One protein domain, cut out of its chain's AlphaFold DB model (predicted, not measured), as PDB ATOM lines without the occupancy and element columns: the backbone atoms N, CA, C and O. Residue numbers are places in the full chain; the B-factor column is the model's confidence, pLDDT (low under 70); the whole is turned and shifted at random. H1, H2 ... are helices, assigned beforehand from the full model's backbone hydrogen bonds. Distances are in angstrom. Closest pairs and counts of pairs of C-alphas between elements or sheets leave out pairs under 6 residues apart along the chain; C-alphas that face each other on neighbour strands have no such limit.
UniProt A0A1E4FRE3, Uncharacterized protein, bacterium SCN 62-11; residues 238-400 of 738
ATOM      1  N   SER A 238      39.694  55.703  31.841       85.44
ATOM      2  CA  SER A 238      40.542  54.717  32.512       85.44
ATOM      3  C   SER A 238      41.416  53.938  31.525       85.44
ATOM      4  O   SER A 238      41.095  53.833  30.340       85.44
ATOM      5  N   LEU A 239      42.505  53.348  32.032       80.69
ATOM      6  CA  LEU A 239      43.402  52.471  31.267       80.69
ATOM      7  C   LEU A 239      42.638  51.335  30.569       80.69
ATOM      8  O   LEU A 239      42.915  51.018  29.416       80.69
ATOM      9  N   GLU A 240      41.674  50.740  31.268       80.62
ATOM     10  CA  GLU A 240      40.894  49.614  30.765       80.62
ATOM     11  C   GLU A 240      40.006  50.031  29.584       80.62
ATOM     12  O   GLU A 240      40.063  49.413  28.525       80.62
ATOM     13  N   GLU A 241      39.271  51.141  29.695       84.62
ATOM     14  CA  GLU A 241      38.491  51.687  28.573       84.62
ATOM     15  C   GLU A 241      39.377  52.023  27.363       84.62
ATOM     16  O   GLU A 241      38.985  51.758  26.227       84.62
ATOM     17  N   MET A 242      40.582  52.557  27.596       86.19
ATOM     18  CA  MET A 242      41.530  52.882  26.526       86.19
ATOM     19  C   MET A 242      42.080  51.633  25.830       86.19
ATOM     20  O   MET A 242      42.072  51.577  24.601       86.19
ATOM     21  N   ARG A 243      42.481  50.599  26.583       83.88
ATOM     22  CA  ARG A 243      42.897  49.300  26.022       83.88
ATOM     23  C   ARG A 243      41.772  48.647  25.223       83.88
ATOM     24  O   ARG A 243      42.000  48.188  24.108       83.88
ATOM     25  N   GLN A 244      40.544  48.670  25.738       83.12
ATOM     26  CA  GLN A 244      39.361  48.166  25.033       83.12
ATOM     27  C   GLN A 244      39.058  48.952  23.753       83.12
ATOM     28  O   GLN A 244      38.675  48.367  22.741       83.12
ATOM     29  N   ASN A 245      39.206  50.277  23.782       88.12
ATOM     30  CA  ASN A 245      39.013  51.121  22.610       88.12
ATOM     31  C   ASN A 245      40.081  50.844  21.543       88.12
ATOM     32  O   ASN A 245      39.726  50.662  20.382       88.12
ATOM     33  N   MET A 246      41.349  50.722  21.943       84.31
ATOM     34  CA  MET A 246      42.448  50.361  21.047       84.31
ATOM     35  C   MET A 246      42.295  48.943  20.475       84.31
ATOM     36  O   MET A 246      42.460  48.763  19.275       84.31
ATOM     37  N   THR A 247      41.892  47.960  21.289       82.94
ATOM     38  CA  THR A 247      41.591  46.586  20.834       82.94
ATOM     39  C   THR A 247      40.575  46.594  19.695       82.94
ATOM     40  O   THR A 247      40.762  45.916  18.687       82.94
ATOM     41  N   ARG A 248      39.503  47.388  19.840       87.56
ATOM     42  CA  ARG A 248      38.487  47.529  18.793       87.56
ATOM     43  C   ARG A 248      39.031  48.246  17.559       87.56
ATOM     44  O   ARG A 248      38.781  47.779  16.464       87.56
ATOM     45  N   GLN A 249      39.819  49.312  17.717       85.75
ATOM     46  CA  GLN A 249      40.432  50.011  16.576       85.75
ATOM     47  C   GLN A 249      41.381  49.121  15.764       85.75
ATOM     48  O   GLN A 249      41.419  49.253  14.544       85.75
ATOM     49  N   LEU A 250      42.124  48.227  16.423       79.94
ATOM     50  CA  LEU A 250      42.985  47.245  15.763       79.94
ATOM     51  C   LEU A 250      42.141  46.252  14.958       79.94
ATOM     52  O   LEU A 250      42.264  46.204  13.739       79.94
ATOM     53  N   LEU A 251      41.186  45.580  15.608       83.69
ATOM     54  CA  LEU A 251      40.252  44.664  14.944       83.69
ATOM     55  C   LEU A 251      39.467  45.314  13.791       83.69
ATOM     56  O   LEU A 251      39.353  44.721  12.722       83.69
ATOM     57  N   ASP A 252      38.957  46.535  13.975       85.62
ATOM     58  CA  ASP A 252      38.264  47.295  12.926       85.62
ATOM     59  C   ASP A 252      39.211  47.598  11.743       85.62
ATOM     60  O   ASP A 252      38.775  47.609  10.590       85.62
ATOM     61  N   SER A 253      40.508  47.831  12.002       79.94
ATOM     62  CA  SER A 253      41.519  48.053  10.953       79.94
ATOM     63  C   SER A 253      41.863  46.784  10.167       79.94
ATOM     64  O   SER A 253      42.165  46.875   8.979       79.94
ATOM     65  N   ASP A 254      41.714  45.620  10.802       75.62
ATOM     66  CA  ASP A 254      41.811  44.287  10.198       75.62
ATOM     67  C   ASP A 254      40.487  43.809   9.563       75.62
ATOM     68  O   ASP A 254      40.380  42.679   9.095       75.62
ATOM     69  N   GLY A 255      39.459  44.665   9.531       85.88
ATOM     70  CA  GLY A 255      38.180  44.383   8.877       85.88
ATOM     71  C   GLY A 255      37.164  43.600   9.715       85.88
ATOM     72  O   GLY A 255      36.103  43.251   9.193       85.88
ATOM     73  N   TYR A 256      37.424  43.348  10.999       89.50
ATOM     74  CA  TYR A 256      36.455  42.726  11.906       89.50
ATOM     75  C   TYR A 256      35.367  43.723  12.333       89.50
ATOM     76  O   TYR A 256      35.610  44.908  12.544       89.50
ATOM     77  N   LEU A 257      34.143  43.236  12.521       91.12
ATOM     78  CA  LEU A 257      33.024  43.987  13.078       91.12
ATOM     79  C   LEU A 257      33.082  43.926  14.605       91.12
ATOM     80  O   LEU A 257      32.680  42.938  15.209       91.12
ATOM     81  N   THR A 258      33.511  44.999  15.263       87.31
ATOM     82  CA  THR A 258      33.622  45.004  16.736       87.31
ATOM     83  C   THR A 258      32.335  45.401  17.475       87.31
ATOM     84  O   THR A 258      32.280  45.390  18.712       87.31
ATOM     85  N   GLN A 259      31.275  45.758  16.742       82.19
ATOM     86  CA  GLN A 259      30.025  46.249  17.319       82.19
ATOM     87  C   GLN A 259      29.276  45.149  18.086       82.19
ATOM     88  O   GLN A 259      28.793  44.186  17.504       82.19
ATOM     89  N   GLY A 260      29.099  45.352  19.393       79.81
ATOM     90  CA  GLY A 260      28.382  44.424  20.274       79.81
ATOM     91  C   GLY A 260      29.278  43.403  20.979       79.81
ATOM     92  O   GLY A 260      28.817  42.777  21.929       79.81
ATOM     93  N   LEU A 261      30.554  43.295  20.592       84.38
ATOM     94  CA  LEU A 261      31.516  42.435  21.277       84.38
ATOM     95  C   LEU A 261      31.910  43.012  22.641       84.38
ATOM     96  O   LEU A 261      32.249  44.200  22.772       84.38
ATOM     97  N   ASP A 262      31.919  42.145  23.654       81.81
ATOM     98  CA  ASP A 262      32.557  42.454  24.925       81.81
ATOM     99  C   ASP A 262      34.089  42.492  24.796       81.81
ATOM    100  O   ASP A 262      34.691  42.050  23.814       81.81
ATOM    101  N   SER A 263      34.719  43.092  25.799       72.00
ATOM    102  CA  SER A 263      36.161  43.322  25.856       72.00
ATOM    103  C   SER A 263      36.969  42.031  25.840       72.00
ATOM    104  O   SER A 263      38.003  41.956  25.181       72.00
ATOM    105  N   THR A 264      36.482  41.015  26.550       74.88
ATOM    106  CA  THR A 264      37.120  39.706  26.681       74.88
ATOM    107  C   THR A 264      37.193  39.026  25.323       74.88
ATOM    108  O   THR A 264      38.269  38.573  24.941       74.88
ATOM    109  N   THR A 265      36.076  39.030  24.591       77.94
ATOM    110  CA  THR A 265      35.915  38.475  23.246       77.94
ATOM    111  C   THR A 265      36.755  39.233  22.227       77.94
ATOM    112  O   THR A 265      37.516  38.608  21.496       77.94
ATOM    113  N   ALA A 266      36.699  40.569  22.218       78.81
ATOM    114  CA  ALA A 266      37.529  41.382  21.329       78.81
ATOM    115  C   ALA A 266      39.036  41.128  21.558       78.81
ATOM    116  O   ALA A 266      39.778  40.908  20.606       78.81
ATOM    117  N   LEU A 267      39.490  41.065  22.815       72.25
ATOM    118  CA  LEU A 267      40.882  40.723  23.138       72.25
ATOM    119  C   LEU A 267      41.251  39.284  22.744       72.25
ATOM    120  O   LEU A 267      42.406  39.025  22.421       72.25
ATOM    121  N   SER A 268      40.310  38.333  22.781       75.56
ATOM    122  CA  SER A 268      40.554  36.978  22.266       75.56
ATOM    123  C   SER A 268      40.760  36.973  20.755       75.56
ATOM    124  O   SER A 268      41.745  36.416  20.286       75.56
ATOM    125  N   LEU A 269      39.867  37.628  20.007       76.12
ATOM    126  CA  LEU A 269      39.939  37.678  18.547       76.12
ATOM    127  C   LEU A 269      41.194  38.410  18.063       76.12
ATOM    128  O   LEU A 269      41.828  37.953  17.120       76.12
ATOM    129  N   LEU A 270      41.600  39.494  18.738       72.88
ATOM    130  CA  LEU A 270      42.849  40.198  18.423       72.88
ATOM    131  C   LEU A 270      44.076  39.288  18.619       72.88
ATOM    132  O   LEU A 270      45.010  39.326  17.818       72.88
ATOM    133  N   ARG A 271      44.049  38.439  19.656       68.75
ATOM    134  CA  ARG A 271      45.100  37.454  19.930       68.75
ATOM    135  C   ARG A 271      45.147  36.347  18.881       68.75
ATOM    136  O   ARG A 271      46.232  36.092  18.372       68.75
ATOM    137  N   ASP A 272      44.014  35.741  18.529       69.38
ATOM    138  CA  ASP A 272      43.971  34.745  17.448       69.38
ATOM    139  C   ASP A 272      44.470  35.358  16.128       69.38
ATOM    140  O   ASP A 272      45.377  34.810  15.508       69.38
ATOM    141  N   ARG A 273      43.974  36.553  15.761       71.19
ATOM    142  CA  ARG A 273      44.400  37.299  14.564       71.19
ATOM    143  C   ARG A 273      45.908  37.541  14.525       71.19
ATOM    144  O   ARG A 273      46.525  37.480  13.466       71.19
ATOM    145  N   SER A 274      46.524  37.842  15.671       62.41
ATOM    146  CA  SER A 274      47.971  38.095  15.723       62.41
ATOM    147  C   SER A 274      48.826  36.860  15.425       62.41
ATOM    148  O   SER A 274      49.989  37.008  15.065       62.41
ATOM    149  N   SER A 275      48.255  35.660  15.565       59.84
ATOM    150  CA  SER A 275      48.940  34.374  15.388       59.84
ATOM    151  C   SER A 275      48.752  33.751  13.996       59.84
ATOM    152  O   SER A 275      49.266  32.662  13.755       59.84
ATOM    153  N   GLU A 276      48.005  34.395  13.096       67.50
ATOM    154  CA  GLU A 276      47.683  33.873  11.760       67.50
ATOM    155  C   GLU A 276      48.134  34.862  10.664       67.50
ATOM    156  O   GLU A 276      48.358  36.053  10.916       67.50
ATOM    157  N   GLY A 277      48.284  34.363   9.437       63.97
ATOM    158  CA  GLY A 277      48.750  35.114   8.277       63.97
ATOM    159  C   GLY A 277      47.636  35.921   7.596       63.97
ATOM    160  O   GLY A 277      46.459  35.788   7.944       63.97
ATOM    161  N   PRO A 278      47.960  36.778   6.611       64.19
ATOM    162  CA  PRO A 278      46.993  37.677   5.983       64.19
ATOM    163  C   PRO A 278      45.848  36.960   5.243       64.19
ATOM    164  O   PRO A 278      44.710  37.405   5.407       64.19
ATOM    165  N   PRO A 279      46.076  35.853   4.496       65.94
ATOM    166  CA  PRO A 279      44.990  35.079   3.891       65.94
ATOM    167  C   PRO A 279      44.035  34.503   4.942       65.94
ATOM    168  O   PRO A 279      42.843  34.800   4.910       65.94
ATOM    169  N   THR A 280      44.559  33.775   5.937       75.00
ATOM    170  CA  THR A 280      43.741  33.177   7.003       75.00
ATOM    171  C   THR A 280      42.989  34.239   7.806       75.00
ATOM    172  O   THR A 280      41.814  34.055   8.120       75.00
ATOM    173  N   ASN A 281      43.610  35.387   8.092       76.00
ATOM    174  CA  ASN A 281      42.941  36.501   8.766       76.00
ATOM    175  C   ASN A 281      41.777  37.085   7.957       76.00
ATOM    176  O   ASN A 281      40.768  37.459   8.556       76.00
ATOM    177  N   ALA A 282      41.860  37.125   6.623       81.38
ATOM    178  CA  ALA A 282      40.740  37.551   5.787       81.38
ATOM    179  C   ALA A 282      39.548  36.580   5.904       81.38
ATOM    180  O   ALA A 282      38.425  37.023   6.154       81.38
ATOM    181  N   THR A 283      39.794  35.269   5.821       86.69
ATOM    182  CA  THR A 283      38.769  34.217   5.961       86.69
ATOM    183  C   THR A 283      38.168  34.177   7.368       86.69
ATOM    184  O   THR A 283      36.944  34.076   7.527       86.69
ATOM    185  N   LEU A 284      39.003  34.330   8.405       87.69
ATOM    186  CA  LEU A 284      38.563  34.492   9.793       87.69
ATOM    187  C   LEU A 284      37.655  35.714   9.932       87.69
ATOM    188  O   LEU A 284      36.545  35.583  10.449       87.69
ATOM    189  N   ALA A 285      38.096  36.885   9.461       90.44
ATOM    190  CA  ALA A 285      37.325  38.118   9.535       90.44
ATOM    191  C   ALA A 285      35.993  37.997   8.783       90.44
ATOM    192  O   ALA A 285      34.962  38.372   9.334       90.44
ATOM    193  N   GLU A 286      35.962  37.445   7.566       93.25
ATOM    194  CA  GLU A 286      34.720  37.251   6.804       93.25
ATOM    195  C   GLU A 286      33.714  36.366   7.557       93.25
ATOM    196  O   GLU A 286      32.574  36.792   7.788       93.25
ATOM    197  N   SER A 287      34.159  35.194   8.014       93.81
ATOM    198  CA  SER A 287      33.320  34.192   8.686       93.81
ATOM    199  C   SER A 287      32.820  34.677  10.054       93.81
ATOM    200  O   SER A 287      31.630  34.583  10.372       93.81
ATOM    201  N   ILE A 288      33.704  35.291  10.850       94.12
ATOM    202  CA  ILE A 288      33.351  35.916  12.135       94.12
ATOM    203  C   ILE A 288      32.382  37.081  11.912       94.12
ATOM    204  O   ILE A 288      31.407  37.224  12.649       94.12
ATOM    205  N   ASN A 289      32.581  37.886  10.867       95.31
ATOM    206  CA  ASN A 289      31.675  38.981  10.542       95.31
ATOM    207  C   ASN A 289      30.282  38.496  10.131       95.31
ATOM    208  O   ASN A 289      29.299  39.175  10.434       95.31
ATOM    209  N   GLU A 290      30.154  37.359   9.446       94.88
ATOM    210  CA  GLU A 290      28.845  36.755   9.182       94.88
ATOM    211  C   GLU A 290      28.161  36.303  10.481       94.88
ATOM    212  O   GLU A 290      27.007  36.676  10.723       94.88
ATOM    213  N   ALA A 291      28.887  35.622  11.373       93.19
ATOM    214  CA  ALA A 291      28.370  35.234  12.684       93.19
ATOM    215  C   ALA A 291      27.917  36.456  13.518       93.19
ATOM    216  O   ALA A 291      26.801  36.463  14.049       93.19
ATOM    217  N   ILE A 292      28.699  37.541  13.544       94.25
ATOM    218  CA  ILE A 292      28.346  38.793  14.238       94.25
ATOM    219  C   ILE A 292      27.116  39.462  13.607       94.25
ATOM    220  O   ILE A 292      26.217  39.904  14.326       94.25
ATOM    221  N   ARG A 293      26.996  39.483  12.269       94.50
ATOM    222  CA  ARG A 293      25.783  39.976  11.577       94.50
ATOM    223  C   ARG A 293      24.540  39.139  11.900       94.50
ATOM    224  O   ARG A 293      23.438  39.687  11.888       94.50
ATOM    225  N   SER A 294      24.701  37.849  12.210       92.75
ATOM    226  CA  SER A 294      23.612  36.980  12.684       92.75
ATOM    227  C   SER A 294      23.201  37.244  14.146       92.75
ATOM    228  O   SER A 294      22.140  36.792  14.578       92.75
ATOM    229  N   GLY A 295      23.992  38.036  14.880       92.50
ATOM    230  CA  GLY A 295      23.760  38.414  16.275       92.50
ATOM    231  C   GLY A 295      24.564  37.608  17.295       92.50
ATOM    232  O   GLY A 295      24.226  37.656  18.478       92.50
ATOM    233  N   GLU A 296      25.589  36.866  16.867       93.56
ATOM    234  CA  GLU A 296      26.467  36.130  17.775       93.56
ATOM    235  C   GLU A 296      27.560  37.029  18.373       93.56
ATOM    236  O   GLU A 296      28.111  37.898  17.698       93.56
ATOM    237  N   THR A 297      27.867  36.819  19.654       89.38
ATOM    238  CA  THR A 297      28.866  37.596  20.408       89.38
ATOM    239  C   THR A 297      29.733  36.738  21.332       89.38
ATOM    240  O   THR A 297      30.654  37.270  21.941       89.38
ATOM    241  N   ASP A 298      29.443  35.441  21.489       86.44
ATOM    242  CA  ASP A 298      30.258  34.518  22.284       86.44
ATOM    243  C   ASP A 298      31.555  34.154  21.547       86.44
ATOM    244  O   ASP A 298      31.519  33.616  20.438       86.44
ATOM    245  N   TYR A 299      32.702  34.412  22.182       87.00
ATOM    246  CA  TYR A 299      34.023  34.137  21.613       87.00
ATOM    247  C   TYR A 299      34.168  32.725  21.034       87.00
ATOM    248  O   TYR A 299      34.698  32.592  19.934       87.00
ATOM    249  N   PHE A 300      33.704  31.679  21.726       85.94
ATOM    250  CA  PHE A 300      33.934  30.310  21.268       85.94
ATOM    251  C   PHE A 300      33.173  30.010  19.987       85.94
ATOM    252  O   PHE A 300      33.726  29.396  19.082       85.94
ATOM    253  N   LYS A 301      31.944  30.505  19.858       88.56
ATOM    254  CA  LYS A 301      31.188  30.364  18.610       88.56
ATOM    255  C   LYS A 301      31.751  31.209  17.469       88.56
ATOM    256  O   LYS A 301      31.709  30.766  16.328       88.56
ATOM    257  N   LEU A 302      32.287  32.399  17.755       89.12
ATOM    258  CA  LEU A 302      32.965  33.213  16.739       89.12
ATOM    259  C   LEU A 302      34.259  32.530  16.263       89.12
ATOM    260  O   LEU A 302      34.464  32.378  15.063       89.12
ATOM    261  N   ASN A 303      35.086  32.039  17.188       87.19
ATOM    262  CA  ASN A 303      36.293  31.267  16.883       87.19
ATOM    263  C   ASN A 303      35.957  29.969  16.116       87.19
ATOM    264  O   ASN A 303      36.604  29.668  15.116       87.19
ATOM    265  N   GLN A 304      34.898  29.250  16.511       89.88
ATOM    266  CA  GLN A 304      34.370  28.099  15.771       89.88
ATOM    267  C   GLN A 304      33.999  28.483  14.330       89.88
ATOM    268  O   GLN A 304      34.498  27.844  13.411       89.88
ATOM    269  N   ALA A 305      33.192  29.531  14.125       91.69
ATOM    270  CA  ALA A 305      32.772  29.975  12.793       91.69
ATOM    271  C   ALA A 305      33.965  30.381  11.906       91.69
ATOM    272  O   ALA A 305      34.001  30.046  10.725       91.69
ATOM    273  N   GLY A 306      34.974  31.045  12.482       90.06
ATOM    274  CA  GLY A 306      36.238  31.332  11.797       90.06
ATOM    275  C   GLY A 306      36.962  30.063  11.333       90.06
ATOM    276  O   GLY A 306      37.358  29.960  10.175       90.06
ATOM    277  N   ASN A 307      37.094  29.071  12.216       88.62
ATOM    278  CA  ASN A 307      37.752  27.803  11.892       88.62
ATOM    279  C   ASN A 307      36.938  26.931  10.919       88.62
ATOM    280  O   ASN A 307      37.532  26.217  10.114       88.62
ATOM    281  N   GLU A 308      35.606  27.003  10.952       91.25
ATOM    282  CA  GLU A 308      34.717  26.367   9.969       91.25
ATOM    283  C   GLU A 308      34.873  26.985   8.572       91.25
ATOM    284  O   GLU A 308      34.885  26.245   7.590       91.25
ATOM    285  N   GLY A 309      35.082  28.305   8.474       91.12
ATOM    286  CA  GLY A 309      35.432  28.975   7.217       91.12
ATOM    287  C   GLY A 309      36.727  28.432   6.605       91.12
ATOM    288  O   GLY A 309      36.742  28.033   5.442       91.12
ATOM    289  N   ILE A 310      37.789  28.311   7.409       88.00
ATOM    290  CA  ILE A 310      39.074  27.733   6.970       88.00
ATOM    291  C   ILE A 310      38.906  26.252   6.579       88.00
ATOM    292  O   ILE A 310      39.427  25.805   5.560       88.00
ATOM    293  N   LEU A 311      38.151  25.466   7.355       90.94
ATOM    294  CA  LEU A 311      37.862  24.065   7.021       90.94
ATOM    295  C   LEU A 311      37.109  23.927   5.685       90.94
ATOM    296  O   LEU A 311      37.401  23.003   4.922       90.94
ATOM    297  N   ALA A 312      36.200  24.853   5.370       91.19
ATOM    298  CA  ALA A 312      35.501  24.882   4.089       91.19
ATOM    299  C   ALA A 312      36.451  25.148   2.906       91.19
ATOM    300  O   ALA A 312      36.323  24.494   1.869       91.19
ATOM    301  N   GLU A 313      37.446  26.028   3.064       88.06
ATOM    302  CA  GLU A 313      38.513  26.232   2.066       88.06
ATOM    303  C   GLU A 313      39.386  24.981   1.879       88.06
ATOM    304  O   GLU A 313      39.788  24.662   0.759       88.06
ATOM    305  N   LEU A 314      39.624  24.220   2.954       87.25
ATOM    306  CA  LEU A 314      40.339  22.939   2.909       87.25
ATOM    307  C   LEU A 314      39.519  21.789   2.289       87.25
ATOM    308  O   LEU A 314      40.079  20.708   2.081       87.25
ATOM    309  N   GLY A 315      38.237  22.012   1.972       89.06
ATOM    310  CA  GLY A 315      37.348  21.053   1.307       89.06
ATOM    311  C   GLY A 315      36.439  20.233   2.231       89.06
ATOM    312  O   GLY A 315      35.818  19.280   1.763       89.06
ATOM    313  N   VAL A 316      36.342  20.583   3.517       90.19
ATOM    314  CA  VAL A 316      35.412  19.956   4.477       90.19
ATOM    315  C   VAL A 316      34.031  20.609   4.371       90.19
ATOM    316  O   VAL A 316      33.924  21.834   4.411       90.19
ATOM    317  N   ALA A 317      32.952  19.826   4.272       82.81
ATOM    318  CA  ALA A 317      31.606  20.393   4.291       82.81
ATOM    319  C   ALA A 317      31.154  20.696   5.730       82.81
ATOM    320  O   ALA A 317      31.427  19.943   6.662       82.81
ATOM    321  N   ALA A 318      30.394  21.782   5.909       70.50
ATOM    322  CA  ALA A 318      29.958  22.258   7.228       70.50
ATOM    323  C   ALA A 318      29.156  21.224   8.052       70.50
ATOM    324  O   ALA A 318      29.171  21.267   9.280       70.50
ATOM    325  N   ASP A 319      28.472  20.284   7.389       76.81
ATOM    326  CA  ASP A 319      27.690  19.229   8.044       76.81
ATOM    327  C   ASP A 319      28.516  17.963   8.383       76.81
ATOM    328  O   ASP A 319      28.039  17.136   9.164       76.81
ATOM    329  N   ASP A 320      29.735  17.795   7.842       77.56
ATOM    330  CA  ASP A 320      30.486  16.521   7.891       77.56
ATOM    331  C   ASP A 320      30.853  16.076   9.317       77.56
ATOM    332  O   ASP A 320      30.948  14.882   9.585       77.56
ATOM    333  N   PHE A 321      31.015  17.026  10.246       81.12
ATOM    334  CA  PHE A 321      31.445  16.769  11.629       81.12
ATOM    335  C   PHE A 321      30.418  17.223  12.680       81.12
ATOM    336  O   PHE A 321      30.758  17.476  13.840       81.12
ATOM    337  N   ALA A 322      29.142  17.323  12.295       84.44
ATOM    338  CA  ALA A 322      28.072  17.822  13.153       84.44
ATOM    339  C   ALA A 322      27.932  17.031  14.474       84.44
ATOM    340  O   ALA A 322      27.538  15.864  14.494       84.44
ATOM    341  N   VAL A 323      28.174  17.700  15.609       91.12
ATOM    342  CA  VAL A 323      28.101  17.097  16.951       91.12
ATOM    343  C   VAL A 323      27.147  17.845  17.886       91.12
ATOM    344  O   VAL A 323      27.136  19.077  17.965       91.12
ATOM    345  N   SER A 324      26.334  17.101  18.641       91.81
ATOM    346  CA  SER A 324      25.386  17.684  19.602       91.81
ATOM    347  C   SER A 324      26.064  18.147  20.898       91.81
ATOM    348  O   SER A 324      26.953  17.467  21.412       91.81
ATOM    349  N   ASP A 325      25.568  19.233  21.507       92.62
ATOM    350  CA  ASP A 325      26.028  19.696  22.832       92.62
ATOM    351  C   ASP A 325      25.960  18.591  23.898       92.62
ATOM    352  O   ASP A 325      26.805  18.526  24.785       92.62
ATOM    353  N   LYS A 326      24.972  17.688  23.802       93.81
ATOM    354  CA  LYS A 326      24.843  16.549  24.719       93.81
ATOM    355  C   LYS A 326      26.028  15.589  24.598       93.81
ATOM    356  O   LYS A 326      26.545  15.163  25.622       93.81
ATOM    357  N   ALA A 327      26.441  15.261  23.374       93.00
ATOM    358  CA  ALA A 327      27.581  14.381  23.135       93.00
ATOM    359  C   ALA A 327      28.887  15.025  23.627       93.00
ATOM    360  O   ALA A 327      29.677  14.362  24.291       93.00
ATOM    361  N   LEU A 328      29.056  16.336  23.406       90.00
ATOM    362  CA  LEU A 328      30.203  17.089  23.922       90.00
ATOM    363  C   LEU A 328      30.249  17.109  25.457       90.00
ATOM    364  O   LEU A 328      31.311  16.881  26.017       90.00
ATOM    365  N   VAL A 329      29.117  17.291  26.146       92.00
ATOM    366  CA  VAL A 329      29.051  17.202  27.622       92.00
ATOM    367  C   VAL A 329      29.280  15.769  28.128       92.00
ATOM    368  O   VAL A 329      29.812  15.578  29.217       92.00
ATOM    369  N   GLU A 330      28.886  14.746  27.364       92.62
ATOM    370  CA  GLU A 330      29.147  13.341  27.714       92.62
ATOM    371  C   GLU A 330      30.626  12.948  27.517       92.62
ATOM    372  O   GLU A 330      31.126  12.118  28.278       92.62
ATOM    373  N   ALA A 331      31.329  13.563  26.558       88.44
ATOM    374  CA  ALA A 331      32.755  13.343  26.296       88.44
ATOM    375  C   ALA A 331      33.685  14.221  27.159       88.44
ATOM    376  O   ALA A 331      34.694  13.734  27.667       88.44
ATOM    377  N   TYR A 332      33.324  15.491  27.363       87.06
ATOM    378  CA  TYR A 332      34.111  16.517  28.053       87.06
ATOM    379  C   TYR A 332      33.281  17.158  29.187       87.06
ATOM    380  O   TYR A 332      32.869  18.313  29.084       87.06
ATOM    381  N   PRO A 333      32.994  16.425  30.281       82.69
ATOM    382  CA  PRO A 333      32.030  16.848  31.304       82.69
ATOM    383  C   PRO A 333      32.446  18.092  32.105       82.69
ATOM    384  O   PRO A 333      31.589  18.728  32.718       82.69
ATOM    385  N   ASP A 334      33.737  18.425  32.104       86.38
ATOM    386  CA  ASP A 334      34.312  19.564  32.826       86.38
ATOM    387  C   ASP A 334      34.484  20.821  31.939       86.38
ATOM    388  O   ASP A 334      34.862  21.875  32.447       86.38
ATOM    389  N   VAL A 335      34.175  20.741  30.634       80.00
ATOM    390  CA  VAL A 335      34.340  21.824  29.640       80.00
ATOM    391  C   VAL A 335      32.974  22.247  29.082       80.00
ATOM    392  O   VAL A 335      32.045  21.442  28.976       80.00
ATOM    393  N   LYS A 336      32.800  23.523  28.712       83.38
ATOM    394  CA  LYS A 336      31.546  23.974  28.080       83.38
ATOM    395  C   LYS A 336      31.433  23.406  26.656       83.38
ATOM    396  O   LYS A 336      32.416  23.431  25.924       83.38
ATOM    397  N   PRO A 337      30.240  22.999  26.180       86.25
ATOM    398  CA  PRO A 337      30.107  22.441  24.832       86.25
ATOM    399  C   PRO A 337      30.520  23.408  23.706       86.25
ATOM    400  O   PRO A 337      31.086  22.958  22.719       86.25
ATOM    401  N   ALA A 338      30.309  24.724  23.839       81.06
ATOM    402  CA  ALA A 338      30.783  25.692  22.838       81.06
ATOM    403  C   ALA A 338      32.321  25.764  22.764       81.06
ATOM    404  O   ALA A 338      32.891  25.788  21.680       81.06
ATOM    405  N   GLU A 339      32.979  25.734  23.922       84.00
ATOM    406  CA  GLU A 339      34.436  25.760  24.079       84.00
ATOM    407  C   GLU A 339      35.079  24.481  23.530       84.00
ATOM    408  O   GLU A 339      35.941  24.553  22.657       84.00
ATOM    409  N   ALA A 340      34.568  23.313  23.939       80.56
ATOM    410  CA  ALA A 340      35.006  22.020  23.420       80.56
ATOM    411  C   ALA A 340      34.794  21.906  21.899       80.56
ATOM    412  O   ALA A 340      35.642  21.349  21.203       80.56
ATOM    413  N   ARG A 341      33.690  22.451  21.361       89.50
ATOM    414  CA  ARG A 341      33.451  22.490  19.911       89.50
ATOM    415  C   ARG A 341      34.503  23.346  19.205       89.50
ATOM    416  O   ARG A 341      35.168  22.832  18.318       89.50
ATOM    417  N   ALA A 342      34.698  24.595  19.629       85.12
ATOM    418  CA  ALA A 342      35.687  25.498  19.036       85.12
ATOM    419  C   ALA A 342      37.104  24.898  19.041       85.12
ATOM    420  O   ALA A 342      37.792  24.900  18.021       85.12
ATOM    421  N   GLU A 343      37.508  24.311  20.171       82.69
ATOM    422  CA  GLU A 343      38.809  23.667  20.326       82.69
ATOM    423  C   GLU A 343      38.983  22.462  19.390       82.69
ATOM    424  O   GLU A 343      39.986  22.378  18.683       82.69
ATOM    425  N   ARG A 344      38.009  21.542  19.336       87.38
ATOM    426  CA  ARG A 344      38.099  20.374  18.445       87.38
ATOM    427  C   ARG A 344      38.019  20.764  16.965       87.38
ATOM    428  O   ARG A 344      38.709  20.147  16.157       87.38
ATOM    429  N   THR A 345      37.270  21.812  16.608       88.75
ATOM    430  CA  THR A 345      37.267  22.386  15.249       88.75
ATOM    431  C   THR A 345      38.652  22.923  14.881       88.75
ATOM    432  O   THR A 345      39.144  22.629  13.792       88.75
ATOM    433  N   ARG A 346      39.325  23.639  15.793       83.25
ATOM    434  CA  ARG A 346      40.708  24.113  15.597       83.25
ATOM    435  C   ARG A 346      41.708  22.958  15.467       83.25
ATOM    436  O   ARG A 346      42.531  22.983  14.562       83.25
ATOM    437  N   VAL A 347      41.606  21.918  16.297       82.94
ATOM    438  CA  VAL A 347      42.466  20.722  16.181       82.94
ATOM    439  C   VAL A 347      42.271  20.029  14.828       82.94
ATOM    440  O   VAL A 347      43.252  19.704  14.163       82.94
ATOM    441  N   LEU A 348      41.027  19.847  14.373       87.88
ATOM    442  CA  LEU A 348      40.744  19.271  13.054       87.88
ATOM    443  C   LEU A 348      41.319  20.134  11.917       87.88
ATOM    444  O   LEU A 348      41.950  19.597  11.005       87.88
ATOM    445  N   ARG A 349      41.150  21.461  11.996       87.69
ATOM    446  CA  ARG A 349      41.747  22.439  11.075       87.69
ATOM    447  C   ARG A 349      43.264  22.279  11.007       87.69
ATOM    448  O   ARG A 349      43.795  22.112   9.915       87.69
ATOM    449  N   ASP A 350      43.948  22.288  12.147       82.12
ATOM    450  CA  ASP A 350      45.415  22.277  12.215       82.12
ATOM    451  C   ASP A 350      46.010  20.947  11.712       82.12
ATOM    452  O   ASP A 350      47.018  20.952  10.997       82.12
ATOM    453  N   LEU A 351      45.344  19.819  12.000       85.38
ATOM    454  CA  LEU A 351      45.715  18.489  11.500       85.38
ATOM    455  C   LEU A 351      45.511  18.327   9.989       85.38
ATOM    456  O   LEU A 351      46.273  17.600   9.355       85.38
ATOM    457  N   LEU A 352      44.493  18.968   9.406       87.69
ATOM    458  CA  LEU A 352      44.244  18.920   7.963       87.69
ATOM    459  C   LEU A 352      45.090  19.953   7.197       87.69
ATOM    460  O   LEU A 352      45.611  19.612   6.136       87.69
ATOM    461  N   ARG A 353      45.278  21.173   7.727       83.94
ATOM    462  CA  ARG A 353      46.019  22.282   7.079       83.94
ATOM    463  C   ARG A 353      47.466  21.916   6.744       83.94
ATOM    464  O   ARG A 353      47.989  22.376   5.733       83.94
ATOM    465  N   VAL A 354      48.106  21.074   7.559       82.31
ATOM    466  CA  VAL A 354      49.503  20.662   7.340       82.31
ATOM    467  C   VAL A 354      49.674  19.666   6.195       82.31
ATOM    468  O   VAL A 354      50.766  19.551   5.643       82.31
ATOM    469  N   LEU A 355      48.632  18.911   5.838       86.75
ATOM    470  CA  LEU A 355      48.731  17.818   4.871       86.75
ATOM    471  C   LEU A 355      48.688  18.347   3.426       86.75
ATOM    472  O   LEU A 355      47.818  19.167   3.108       86.75
ATOM    473  N   PRO A 356      49.546  17.842   2.514       84.81
ATOM    474  CA  PRO A 356      49.420  18.127   1.088       84.81
ATOM    475  C   PRO A 356      48.073  17.657   0.542       84.81
ATOM    476  O   PRO A 356      47.506  16.686   1.040       84.81
ATOM    477  N   ASP A 357      47.596  18.309  -0.517       87.81
ATOM    478  CA  ASP A 357      46.227  18.175  -1.034       87.81
ATOM    479  C   ASP A 357      45.746  16.725  -1.173       87.81
ATOM    480  O   ASP A 357      44.695  16.383  -0.643       87.81
ATOM    481  N   SER A 358      46.542  15.836  -1.777       88.12
ATOM    482  CA  SER A 358      46.165  14.426  -1.951       88.12
ATOM    483  C   SER A 358      46.043  13.642  -0.637       88.12
ATOM    484  O   SER A 358      45.221  12.733  -0.537       88.12
ATOM    485  N   GLU A 359      46.856  13.970   0.368       88.94
ATOM    486  CA  GLU A 359      46.785  13.352   1.700       88.94
ATOM    487  C   GLU A 359      45.644  13.953   2.524       88.94
ATOM    488  O   GLU A 359      44.984  13.237   3.272       88.94
ATOM    489  N   ARG A 360      45.369  15.250   2.346       91.69
ATOM    490  CA  ARG A 360      44.247  15.956   2.970       91.69
ATOM    491  C   ARG A 360      42.907  15.447   2.438       91.69
ATOM    492  O   ARG A 360      42.052  15.071   3.233       91.69
ATOM    493  N   GLU A 361      42.754  15.330   1.119       93.12
ATOM    494  CA  GLU A 361      41.591  14.706   0.471       93.12
ATOM    495  C   GLU A 361      41.381  13.264   0.958       93.12
ATOM    496  O   GLU A 361      40.260  12.872   1.289       93.12
ATOM    497  N   ALA A 362      42.455  12.471   1.052       92.69
ATOM    498  CA  ALA A 362      42.382  11.098   1.541       92.69
ATOM    499  C   ALA A 362      42.041  11.013   3.042       92.69
ATOM    500  O   ALA A 362      41.289  10.121   3.438       92.69
ATOM    501  N   ALA A 363      42.540  11.940   3.868       92.69
ATOM    502  CA  ALA A 363      42.205  12.048   5.286       92.69
ATOM    503  C   ALA A 363      40.731  12.434   5.500       92.69
ATOM    504  O   ALA A 363      40.043  11.790   6.293       92.69
ATOM    505  N   ILE A 364      40.225  13.420   4.747       94.06
ATOM    506  CA  ILE A 364      38.808  13.822   4.749       94.06
ATOM    507  C   ILE A 364      37.931  12.640   4.308       94.06
ATOM    508  O   ILE A 364      37.000  12.265   5.016       94.06
ATOM    509  N   ALA A 365      38.274  11.966   3.206       93.06
ATOM    510  CA  ALA A 365      37.536  10.792   2.742       93.06
ATOM    511  C   ALA A 365      37.565   9.617   3.744       93.06
ATOM    512  O   ALA A 365      36.590   8.869   3.843       93.06
ATOM    513  N   HIS A 366      38.659   9.443   4.496       93.31
ATOM    514  CA  HIS A 366      38.754   8.435   5.556       93.31
ATOM    515  C   HIS A 366      37.864   8.785   6.757       93.31
ATOM    516  O   HIS A 366      37.155   7.914   7.258       93.31
ATOM    517  N   LEU A 367      37.845  10.058   7.167       92.62
ATOM    518  CA  LEU A 367      36.955  10.576   8.206       92.62
ATOM    519  C   LEU A 367      35.475  10.357   7.855       92.62
ATOM    520  O   LEU A 367      34.742   9.772   8.654       92.62
ATOM    521  N   SER A 368      35.055  10.741   6.646       89.31
ATOM    522  CA  SER A 368      33.686  10.502   6.168       89.31
ATOM    523  C   SER A 368      33.363   9.005   6.057       89.31
ATOM    524  O   SER A 368      32.231   8.595   6.305       89.31
ATOM    525  N   GLY A 369      34.343   8.174   5.684       88.00
ATOM    526  CA  GLY A 369      34.177   6.728   5.507       88.00
ATOM    527  C   GLY A 369      34.030   5.925   6.806       88.00
ATOM    528  O   GLY A 369      33.400   4.868   6.787       88.00
ATOM    529  N   GLU A 370      34.579   6.417   7.919       88.12
ATOM    530  CA  GLU A 370      34.392   5.855   9.271       88.12
ATOM    531  C   GLU A 370      33.190   6.501  10.010       88.12
ATOM    532  O   GLU A 370      32.971   6.210  11.184       88.12
ATOM    533  N   GLU A 371      32.399   7.355   9.335       86.69
ATOM    534  CA  GLU A 371      31.263   8.120   9.894       86.69
ATOM    535  C   GLU A 371      31.646   8.938  11.154       86.69
ATOM    536  O   GLU A 371      30.901   8.996  12.135       86.69
ATOM    537  N   ALA A 372      32.838   9.550  11.142       89.88
ATOM    538  CA  ALA A 372      33.400  10.265  12.287       89.88
ATOM    539  C   ALA A 372      32.705  11.612  12.564       89.88
ATOM    540  O   ALA A 372      32.490  12.412  11.660       89.88
ATOM    541  N   ASP A 373      32.437  11.898  13.839       92.38
ATOM    542  CA  ASP A 373      32.011  13.217  14.326       92.38
ATOM    543  C   ASP A 373      33.200  14.030  14.871       92.38
ATOM    544  O   ASP A 373      34.316  13.526  14.997       92.38
ATOM    545  N   LEU A 374      32.974  15.289  15.256       90.50
ATOM    546  CA  LEU A 374      34.033  16.162  15.780       90.50
ATOM    547  C   LEU A 374      34.750  15.623  17.042       90.50
ATOM    548  O   LEU A 374      35.895  15.991  17.296       90.50
ATOM    549  N   ILE A 375      34.106  14.759  17.839       90.62
ATOM    550  CA  ILE A 375      34.719  14.141  19.034       90.62
ATOM    551  C   ILE A 375      35.667  13.006  18.624       90.62
ATOM    552  O   ILE A 375      36.720  12.814  19.231       90.62
ATOM    553  N   SER A 376      35.285  12.233  17.608       91.06
ATOM    554  CA  SER A 376      36.014  11.046  17.154       91.06
ATOM    555  C   SER A 376      37.027  11.319  16.036       91.06
ATOM    556  O   SER A 376      37.968  10.535  15.885       91.06
ATOM    557  N   ALA A 377      36.896  12.433  15.308       91.19
ATOM    558  CA  ALA A 377      37.724  12.787  14.155       91.19
ATOM    559  C   ALA A 377      39.233  12.755  14.452       91.19
ATOM    560  O   ALA A 377      39.993  12.135  13.712       91.19
ATOM    561  N   GLU A 378      39.678  13.337  15.568       88.88
ATOM    562  CA  GLU A 378      41.093  13.302  15.964       88.88
ATOM    563  C   GLU A 378      41.598  11.864  16.172       88.88
ATOM    564  O   GLU A 378      42.678  11.509  15.704       88.88
ATOM    565  N   GLY A 379      40.807  11.004  16.823       88.44
ATOM    566  CA  GLY A 379      41.163   9.599  17.046       88.44
ATOM    567  C   GLY A 379      41.221   8.780  15.751       88.44
ATOM    568  O   GLY A 379      42.060   7.886  15.617       88.44
ATOM    569  N   VAL A 380      40.371   9.113  14.776       91.69
ATOM    570  CA  VAL A 380      40.403   8.533  13.426       91.69
ATOM    571  C   VAL A 380      41.640   9.016  12.660       91.69
ATOM    572  O   VAL A 380      42.367   8.185  12.115       91.69
ATOM    573  N   LEU A 381      41.965  10.314  12.700       89.50
ATOM    574  CA  LEU A 381      43.193  10.859  12.104       89.50
ATOM    575  C   LEU A 381      44.461  10.278  12.746       89.50
ATOM    576  O   LEU A 381      45.375   9.878  12.032       89.50
ATOM    577  N   HIS A 382      44.504  10.135  14.072       87.88
ATOM    578  CA  HIS A 382      45.613   9.523  14.812       87.88
ATOM    579  C   HIS A 382      45.935   8.097  14.332       87.88
ATOM    580  O   HIS A 382      47.106   7.702  14.280       87.88
ATOM    581  N   LYS A 383      44.897   7.324  13.976       88.31
ATOM    582  CA  LYS A 383      45.014   5.995  13.362       88.31
ATOM    583  C   LYS A 383      45.438   6.103  11.893       88.31
ATOM    584  O   LYS A 383      46.419   5.465  11.520       88.31
ATOM    585  N   TYR A 384      44.749   6.919  11.093       90.31
ATOM    586  CA  TYR A 384      45.015   7.108   9.662       90.31
ATOM    587  C   TYR A 384      46.452   7.563   9.390       90.31
ATOM    588  O   TYR A 384      47.203   6.857   8.722       90.31
ATOM    589  N   LEU A 385      46.870   8.690   9.973       87.56
ATOM    590  CA  LEU A 385      48.229   9.232   9.865       87.56
ATOM    591  C   LEU A 385      49.270   8.216  10.341       87.56
ATOM    592  O   LEU A 385      50.372   8.135   9.809       87.56
ATOM    593  N   GLY A 386      48.902   7.380  11.309       85.12
ATOM    594  CA  GLY A 386      49.736   6.287  11.773       85.12
ATOM    595  C   GLY A 386      49.915   5.131  10.795       85.12
ATOM    596  O   GLY A 386      51.000   4.549  10.706       85.12
ATOM    597  N   GLU A 387      48.872   4.806  10.038       85.25
ATOM    598  CA  GLU A 387      48.942   3.875   8.914       85.25
ATOM    599  C   GLU A 387      49.752   4.504   7.760       85.25
ATOM    600  O   GLU A 387      50.676   3.860   7.261       85.25
ATOM    601  N   ARG A 388      49.552   5.798   7.446       85.88
ATOM    602  CA  ARG A 388      50.347   6.539   6.441       85.88
ATOM    603  C   ARG A 388      51.841   6.618   6.786       85.88
ATOM    604  O   ARG A 388      52.667   6.290   5.937       85.88
ATOM    605  N   ILE A 389      52.220   6.983   8.017       80.75
ATOM    606  CA  ILE A 389      53.633   7.003   8.452       80.75
ATOM    607  C   ILE A 389      54.261   5.631   8.287       80.75
ATOM    608  O   ILE A 389      55.379   5.534   7.795       80.75
ATOM    609  N   ARG A 390      53.565   4.568   8.699       77.75
ATOM    610  CA  ARG A 390      54.062   3.193   8.590       77.75
ATOM    611  C   ARG A 390      54.312   2.791   7.137       77.75
ATOM    612  O   ARG A 390      55.337   2.162   6.876       77.75
ATOM    613  N   ASP A 391      53.411   3.159   6.228       79.12
ATOM    614  CA  ASP A 391      53.572   2.925   4.791       79.12
ATOM    615  C   ASP A 391      54.795   3.672   4.230       79.12
ATOM    616  O   ASP A 391      55.528   3.117   3.411       79.12
ATOM    617  N   TYR A 392      55.059   4.898   4.700       76.88
ATOM    618  CA  TYR A 392      56.211   5.702   4.275       76.88
ATOM    619  C   TYR A 392      57.548   5.329   4.946       76.88
ATOM    620  O   TYR A 392      58.593   5.497   4.320       76.88
ATOM    621  N   SER A 393      57.541   4.853   6.198       68.81
ATOM    622  CA  SER A 393      58.743   4.693   7.042       68.81
ATOM    623  C   SER A 393      59.147   3.246   7.343       68.81
ATOM    624  O   SER A 393      60.115   3.016   8.068       68.81
ATOM    625  N   GLY A 394      58.403   2.251   6.848       62.34
ATOM    626  CA  GLY A 394      58.795   0.842   6.959       62.34
ATOM    627  C   GLY A 394      58.873   0.300   8.394       62.34
ATOM    628  O   GLY A 394      59.604  -0.659   8.632       62.34
ATOM    629  N   TYR A 395      58.100   0.868   9.333       59.47
ATOM    630  CA  TYR A 395      58.071   0.550  10.779       59.47
ATOM    631  C   TYR A 395      59.287   1.017  11.613       59.47
ATOM    632  O   TYR A 395      59.438   0.567  12.751       59.47
ATOM    633  N   VAL A 396      60.157   1.889  11.096       55.34
ATOM    634  CA  VAL A 396      61.458   2.171  11.743       55.34
ATOM    635  C   VAL A 396      61.391   3.221  12.867       55.34
ATOM    636  O   VAL A 396      62.118   3.100  13.857       55.34
ATOM    637  N   THR A 397      60.536   4.238  12.742       56.47
ATOM    638  CA  THR A 397      60.556   5.435  13.606       56.47
ATOM    639  C   THR A 397      59.901   5.234  14.981       56.47
ATOM    640  O   THR A 397      59.080   4.338  15.178       56.47
ATOM    641  N   GLY A 398      60.219   6.118  15.943       58.50
ATOM    642  CA  GLY A 398      59.639   6.184  17.305       58.50
ATOM    643  C   GLY A 398      58.145   6.554  17.379       58.50
ATOM    644  O   GLY A 398      57.670   7.083  18.375       58.50
ATOM    645  N   TYR A 399      57.403   6.263  16.315       64.69
ATOM    646  CA  TYR A 399      56.000   6.587  16.079       64.69
ATOM    647  C   TYR A 399      55.036   6.138  17.194       64.69
ATOM    648  O   TYR A 399      54.009   6.777  17.411       64.69
ATOM    649  N   GLY A 400      55.354   5.052  17.911       64.69
ATOM    650  CA  GLY A 400      54.492   4.512  18.970       64.69
ATOM    651  C   GLY A 400      54.198   5.505  20.098       64.69
ATOM    652  O   GLY A 400      53.104   5.457  20.657       64.69
TER     653      GLY A 400
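Overview. This is residues 238 to 400 of the 738 residues of an uncharacterized protein of bacterium SCN 62-11 (UniProt A0A1E4FRE3). The helices follow one another along an elongated body, with H4 and H6 side by side in its middle, H1 and H2 at one end, and H7 and H8 at the other. H3 crosses H4, and the short H5 sits crosswise at the beginning of H6; the row is closely joined at H3, H4 and H6, more loosely where H6 meets H7 and H8. The printed part has 163 residues with eight named helices, H1 to H8 in order, and no named strand: the class is all helix. It is only just compact, close to loose, with a radius of gyration of the C-alphas of 18.0 A and spans of 61 by 35 by 28 A.

Arrangement. Start at H1, residues 239 to 253, which touches H2, residues 263 to 274, at a steep tilt of 47 degrees; the closest C-alphas, of Gln 244 and Ser 263, are 5.9 A apart. H3, residues 278 to 293, touches H4, residues 299 to 313, at a steep tilt of 55 degrees, opposite ways, closest at the C-alphas of Leu 284 and Gly 306, 4.4 A apart. With residues 265 to 269 alone, H2 touches residues 299 to 303 of H4, closest at the C-alphas of Thr 265 and Tyr 299, 5.0 A apart. H6, residues 337 to 353, is the hub, touching four helices. It touches H4 at a shallow tilt of 28 degrees, the same way, closest at the C-alphas of Gln 304 and Ala 342, 4.4 A apart. H5, residues 325 to 331, touches residues 337 to 341 of H6 alone, about perpendicular at 75 degrees, with the C-alphas of Asp 325 and Pro 337 closest at 5.3 A. H6 and H7, residues 357 to 369, form a helical hairpin but only just touch, with 3 pairs of C-alphas within 8 A, the closest being Leu 352 and Arg 360 at 5.8 A. H8, residues 377 to 393, only just touches H6, also with 3 pairs, the closest being the C-alphas of Leu 348 and Glu 378 at 6.6 A. In H1 to H8, every O i to N i+4 pair is within hydrogen-bond range.

Along the chain. Find C-alpha 239 at (43.402, 52.471, 31.267), where H1 begins its 20.9 A. H3 measures 22.1 A and H4 21.6 A. H6 runs 23.8 A from C-alpha 337 at (30.107, 22.441, 24.832). H8 runs 23.6 A to C-alpha 393 at (58.743, 4.693, 7.042).

Size, cuts and confidence. The two C-alphas farthest apart, of Ser 238 and Gly 394, are 62.4 A apart. The printed part has no cut, and the link from H4 to H5, 11 residues, is long. Look for pLDDT under 70 at residues 271 to 272, 274 to 279 and 393 to 400.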